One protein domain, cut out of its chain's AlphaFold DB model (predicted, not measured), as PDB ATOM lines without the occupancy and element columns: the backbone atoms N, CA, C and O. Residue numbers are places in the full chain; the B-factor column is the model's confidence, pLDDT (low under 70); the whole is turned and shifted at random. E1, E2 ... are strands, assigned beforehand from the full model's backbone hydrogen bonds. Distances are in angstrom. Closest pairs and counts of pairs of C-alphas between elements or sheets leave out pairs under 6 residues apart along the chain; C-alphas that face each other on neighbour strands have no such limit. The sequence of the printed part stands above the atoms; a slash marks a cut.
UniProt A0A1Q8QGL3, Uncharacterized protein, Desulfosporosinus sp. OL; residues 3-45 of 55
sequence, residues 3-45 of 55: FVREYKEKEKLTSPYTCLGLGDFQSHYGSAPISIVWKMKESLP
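AT A GLANCE: This is residues 3 to 45 of the 55 residues of an uncharacterized protein of Desulfosporosinus sp. OL (UniProt A0A1Q8QGL3). The model is a flat, open V of two arms that meet near Leu 22: one arm is the two-stranded hairpin of E2 and E3, and the other is a thinner loop of residues 3 to 17 and E1, closed where residues 3 to 4 pair with residues 18 to 19 of E1. Residues 9 to 14 stick out at the far end of the looped arm. The printed part has 43 residues with three named strands, E1, E2 and E3 in chain order, and no named helix; E2 and E3 form an antiparallel sheet, order E2 - E3. The class is all strand, though named strands hold 19 of the 43 residues. The whole is only just extended, close to loose, with a radius of gyration of the C-alphas of 13.9 A and spans of 37 by 28 by 11 A.

HOW THE PARTS SIT: E2, residues 23 to 30, and E3, residues 34 to 40, are antiparallel neighbours, a hairpin with 159 degrees between their directions. C-alphas 23 and 40, which face each other, are 4.0 A apart at one end of the pair, and C-alphas 30 and 34 are 4.6 A apart at the other. N 37 and O 27, at 2.8 A, and N 24 and O 39, also at 2.8 A, are within hydrogen-bond range. E2 bends by 59 degrees at residue 26. E1, residues 18 to 21, pairs with no named strand and runs on into E2 across a break of 1 residue, at 97 degrees; the two meet only through their link. The closest C-alphas of E1 and E3 are those of Gly 21 and Met 40, 7.6 A apart. In short antiparallel pairings, residues 3 to 4 pair with residues 18 to 19 of E1, and residues 9 to 10 with residues 13 to 14.

IN THESE COORDINATES: E2 is the longest strand by residues, 20.3 A from C-alpha 23 at (231.705, 253.150, 203.470) to C-alpha 30 at (239.966, 255.018, 185.040). E3 measures 18.9 A and ends with C-alpha 40 at (227.862, 252.437, 202.492). E1 begins with C-alpha 18 at (225.603, 265.997, 206.338) and measures 9.1 A.

THE WHOLE: The two C-alphas farthest apart are those of Glu 11 and Ser 27, at 37.6 A. The C-alphas of Phe 3 and Pro 45, the first and last printed residues, are 12.1 A apart. Residues 9 to 14 stand free. The links from E1 to E2 and from E2 to E3 are tight. The printed part has no cut. Its mean pLDDT is 94.6, and no printed residue is under 70.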
ATOM      1  N   PHE A   3     230.743 262.770 203.526       95.06
ATOM      2  CA  PHE A   3     230.020 264.002 203.818       95.06
ATOM      3  C   PHE A   3     229.457 264.575 202.522       95.06
ATOM      4  O   PHE A   3     230.168 264.651 201.521       95.06
ATOM      5  N   VAL A   4     228.193 264.991 202.541       92.81
ATOM      6  CA  VAL A   4     227.515 265.564 201.370       92.81
ATOM      7  C   VAL A   4     226.875 266.901 201.700       92.81
ATOM      8  O   VAL A   4     226.491 267.158 202.836       92.81
ATOM      9  N   ARG A   5     226.749 267.747 200.683       91.81
ATOM     10  CA  ARG A   5     225.922 268.953 200.691       91.81
ATOM     11  C   ARG A   5     225.384 269.163 199.284       91.81
ATOM     12  O   ARG A   5     226.085 268.872 198.319       91.81
ATOM     13  N   GLU A   6     224.161 269.659 199.169       88.38
ATOM     14  CA  GLU A   6     223.538 269.893 197.860       88.38
ATOM     15  C   GLU A   6     224.111 271.142 197.173       88.38
ATOM     16  O   GLU A   6     224.343 271.150 195.968       88.38
ATOM     17  N   TYR A   7     224.410 272.181 197.955       90.69
ATOM     18  CA  TYR A   7     224.916 273.464 197.466       90.69
ATOM     19  C   TYR A   7     226.186 273.850 198.213       90.69
ATOM     20  O   TYR A   7     226.366 273.475 199.371       90.69
ATOM     21  N   LYS A   8     227.058 274.641 197.578       93.12
ATOM     22  CA  LYS A   8     228.235 275.205 198.259       93.12
ATOM     23  C   LYS A   8     227.832 276.231 199.320       93.12
ATOM     24  O   LYS A   8     228.382 276.218 200.419       93.12
ATOM     25  N   GLU A   9     226.843 277.055 198.993       94.94
ATOM     26  CA  GLU A   9     226.317 278.123 199.837       94.94
ATOM     27  C   GLU A   9     224.788 278.122 199.818       94.94
ATOM     28  O   GLU A   9     224.167 277.711 198.834       94.94
ATOM     29  N   LYS A  10     224.193 278.601 200.907       91.69
ATOM     30  CA  LYS A  10     222.768 278.877 201.058       91.69
ATOM     31  C   LYS A  10     222.644 280.211 201.786       91.69
ATOM     32  O   LYS A  10     223.288 280.410 202.807       91.69
ATOM     33  N   GLU A  11     221.860 281.135 201.232       90.88
ATOM     34  CA  GLU A  11     221.652 282.473 201.820       90.88
ATOM     35  C   GLU A  11     222.967 283.238 202.087       90.88
ATOM     36  O   GLU A  11     223.127 283.891 203.112       90.88
ATOM     37  N   LYS A  12     223.921 283.165 201.143       93.62
ATOM     38  CA  LYS A  12     225.274 283.764 201.237       93.62
ATOM     39  C   LYS A  12     226.146 283.210 202.375       93.62
ATOM     40  O   LYS A  12     227.213 283.750 202.650       93.62
ATOM     41  N   LEU A  13     225.711 282.136 203.030       94.88
ATOM     42  CA  LEU A  13     226.473 281.417 204.042       94.88
ATOM     43  C   LEU A  13     226.898 280.056 203.501       94.88
ATOM     44  O   LEU A  13     226.227 279.458 202.661       94.88
ATOM     45  N   THR A  14     228.020 279.540 203.995       96.38
ATOM     46  CA  THR A  14     228.478 278.195 203.629       96.38
ATOM     47  C   THR A  14     227.460 277.156 204.084       96.38
ATOM     48  O   THR A  14     227.107 277.094 205.261       96.38
ATOM     49  N   SER A  15     227.013 276.308 203.157       96.06
ATOM     50  CA  SER A  15     226.073 275.238 203.486       96.06
ATOM     51  C   SER A  15     226.743 274.181 204.365       96.06
ATOM     52  O   SER A  15     227.865 273.757 204.045       96.06
ATOM     53  N   PRO A  16     226.062 273.701 205.421       94.50
ATOM     54  CA  PRO A  16     226.577 272.626 206.251       94.50
ATOM     55  C   PRO A  16     226.658 271.321 205.455       94.50
ATOM     56  O   PRO A  16     225.913 271.098 204.498       94.50
ATOM     57  N   TYR A  17     227.557 270.443 205.885       94.56
ATOM     58  CA  TYR A  17     227.629 269.077 205.386       94.56
ATOM     59  C   TYR A  17     226.794 268.143 206.258       94.56
ATOM     60  O   TYR A  17     226.762 268.280 207.479       94.56
ATOM     61  N   THR A  18     226.191 267.135 205.637       93.44
ATOM     62  CA  THR A  18     225.603 265.997 206.338       93.44
ATOM     63  C   THR A  18     226.562 264.813 206.295       93.44
ATOM     64  O   THR A  18     227.007 264.411 205.218       93.44
ATOM     65  N   CYS A  19     226.881 264.255 207.464       94.62
ATOM     66  CA  CYS A  19     227.642 263.014 207.574       94.62
ATOM     67  C   CYS A  19     226.759 261.832 207.154       94.62
ATOM     68  O   CYS A  19     225.682 261.639 207.710       94.62
ATOM     69  N   LEU A  20     227.228 261.040 206.191       93.88
ATOM     70  CA  LEU A  20     226.580 259.800 205.753       93.88
ATOM     71  C   LEU A  20     227.186 258.552 206.412       93.88
ATOM     72  O   LEU A  20     226.729 257.441 206.166       93.88
ATOM     73  N   GLY A  21     228.232 258.722 207.224       95.12
ATOM     74  CA  GLY A  21     228.911 257.632 207.917       95.12
ATOM     75  C   GLY A  21     230.047 256.999 207.112       95.12
ATOM     76  O   GLY A  21     230.732 257.648 206.313       95.12
ATOM     77  N   LEU A  22     230.317 255.726 207.393       97.69
ATOM     78  CA  LEU A  22     231.424 254.971 206.810       97.69
ATOM     79  C   LEU A  22     230.973 254.200 205.564       97.69
ATOM     80  O   LEU A  22     229.823 253.779 205.456       97.69
ATOM     81  N   GLY A  23     231.907 253.989 204.642       96.06
ATOM     82  CA  GLY A  23     231.705 253.150 203.470       96.06
ATOM     83  C   GLY A  23     232.962 252.343 203.190       96.06
ATOM     84  O   GLY A  23     234.070 252.811 203.461       96.06
ATOM     85  N   ASP A  24     232.762 251.142 202.674       97.81
ATOM     86  CA  ASP A  24     233.815 250.212 202.306       97.81
ATOM     87  C   ASP A  24     234.088 250.322 200.803       97.81
ATOM     88  O   ASP A  24     233.170 250.480 199.990       97.81
ATOM     89  N   PHE A  25     235.365 250.280 200.432       96.94
ATOM     90  CA  PHE A  25     235.783 250.292 199.035       96.94
ATOM     91  C   PHE A  25     235.299 249.017 198.337       96.94
ATOM     92  O   PHE A  25     235.449 247.923 198.879       96.94
ATOM     93  N   GLN A  26     234.757 249.147 197.124       98.12
ATOM     94  CA  GLN A  26     234.479 247.995 196.265       98.12
ATOM     95  C   GLN A  26     235.436 247.915 195.085       98.12
ATOM     96  O   GLN A  26     236.069 246.885 194.868       98.12
ATOM     97  N   SER A  27     235.495 248.973 194.283       98.12
ATOM     98  CA  SER A  27     236.241 248.963 193.030       98.12
ATOM     99  C   SER A  27     236.532 250.378 192.552       98.12
ATOM    100  O   SER A  27     235.952 251.354 193.030       98.12
ATOM    101  N   HIS A  28     237.442 250.492 191.593       97.12
ATOM    102  CA  HIS A  28     237.666 251.722 190.851       97.12
ATOM    103  C   HIS A  28     237.949 251.409 189.383       97.12
ATOM    104  O   HIS A  28     238.321 250.288 189.040       97.12
ATOM    105  N   TYR A  29     237.776 252.406 188.524       97.19
ATOM    106  CA  TYR A  29     238.173 252.360 187.121       97.19
ATOM    107  C   TYR A  29     238.604 253.750 186.641       97.19
ATOM    108  O   TYR A  29     238.288 254.767 187.263       97.19
ATOM    109  N   GLY A  30     239.319 253.796 185.517       96.38
ATOM    110  CA  GLY A  30     239.966 255.018 185.040       96.38
ATOM    111  C   GLY A  30     241.273 255.309 185.781       96.38
ATOM    112  O   GLY A  30     241.687 254.563 186.665       96.38
ATOM    113  N   SER A  31     241.945 256.388 185.390       93.31
ATOM    114  CA  SER A  31     243.232 256.794 185.973       93.31
ATOM    115  C   SER A  31     243.250 258.294 186.254       93.31
ATOM    116  O   SER A  31     243.449 258.699 187.397       93.31
ATOM    117  N   ALA A  32     242.939 259.114 185.247       92.75
ATOM    118  CA  ALA A  32     242.778 260.559 185.374       92.75
ATOM    119  C   ALA A  32     241.698 261.036 184.379       92.75
ATOM    120  O   ALA A  32     242.025 261.298 183.221       92.75
ATOM    121  N   PRO A  33     240.410 261.109 184.786       93.88
ATOM    122  CA  PRO A  33     239.880 260.929 186.146       93.88
ATOM    123  C   PRO A  33     239.712 259.458 186.575       93.88
ATOM    124  O   PRO A  33     239.543 258.563 185.747       93.88
ATOM    125  N   ILE A  34     239.718 259.231 187.892       96.38
ATOM    126  CA  ILE A  34     239.357 257.957 188.530       96.38
ATOM    127  C   ILE A  34     237.896 257.993 188.990       96.38
ATOM    128  O   ILE A  34     237.422 258.993 189.530       96.38
ATOM    129  N   SER A  35     237.189 256.886 188.796       97.00
ATOM    130  CA  SER A  35     235.846 256.645 189.325       97.00
ATOM    131  C   SER A  35     235.915 255.524 190.354       97.00
ATOM    132  O   SER A  35     236.541 254.502 190.092       97.00
ATOM    133  N   ILE A  36     235.292 255.702 191.521       97.00
ATOM    134  CA  ILE A  36     235.370 254.753 192.640       97.00
ATOM    135  C   ILE A  36     233.960 254.368 193.086       97.00
ATOM    136  O   ILE A  36     233.119 255.238 193.310       97.00
ATOM    137  N   VAL A  37     233.722 253.067 193.251       96.94
ATOM    138  CA  VAL A  37     232.491 252.509 193.812       96.94
ATOM    139  C   VAL A  37     232.703 252.220 195.296       96.94
ATOM    140  O   VAL A  37     233.627 251.500 195.684       96.94
ATOM    141  N   TRP A  38     231.815 252.768 196.123       96.19
ATOM    142  CA  TRP A  38     231.792 252.575 197.570       96.19
ATOM    143  C   TRP A  38     230.479 251.925 197.990       96.19
ATOM    144  O   TRP A  38     229.412 252.299 197.501       96.19
ATOM    145  N   LYS A  39     230.544 250.989 198.938       95.81
ATOM    146  CA  LYS A  39     229.367 250.431 199.606       95.81
ATOM    147  C   LYS A  39     229.223 251.083 200.977       95.81
ATOM    148  O   LYS A  39     230.084 250.914 201.834       95.81
ATOM    149  N   MET A  40     228.145 251.831 201.188       95.69
ATOM    150  CA  MET A  40     227.862 252.437 202.492       95.69
ATOM    151  C   MET A  40     227.512 251.359 203.523       95.69
ATOM    152  O   MET A  40     226.822 250.394 203.188       95.69
ATOM    153  N   LYS A  41     227.998 251.521 204.762       96.56
ATOM    154  CA  LYS A  41     227.682 250.599 205.870       96.56
ATOM    155  C   LYS A  41     226.242 250.758 206.350       96.56
ATOM    156  O   LYS A  41     225.584 249.766 206.632       96.56
ATOM    157  N   GLU A  42     225.772 251.999 206.382       93.50
ATOM    158  CA  GLU A  42     224.404 252.360 206.743       93.50
ATOM    159  C   GLU A  42     223.588 252.712 205.497       93.50
ATOM    160  O   GLU A  42     224.123 253.193 204.491       93.50
ATOM    161  N   SER A  43     222.272 252.511 205.580       91.25
ATOM    162  CA  SER A  43     221.339 252.948 204.542       91.25
ATOM    163  C   SER A  43     221.414 254.462 204.350       91.25
ATOM    164  O   SER A  43     221.431 255.229 205.314       91.25
ATOM    165  N   LEU A  44     221.418 254.909 203.092       90.19
ATOM    166  CA  LEU A  44     221.430 256.337 202.797       90.19
ATOM    167  C   LEU A  44     220.137 257.007 203.296       90.19
ATOM    168  O   LEU A  44     219.045 256.475 203.079       90.19
ATOM    169  N   PRO A  45     220.230 258.203 203.901       87.75
ATOM    170  CA  PRO A  45     219.054 258.983 204.252       87.75
ATOM    171  C   PRO A  45     218.198 259.298 203.018       87.75
ATOM    172  O   PRO A  45     218.722 259.649 201.959       87.75
TER     173      PRO A  45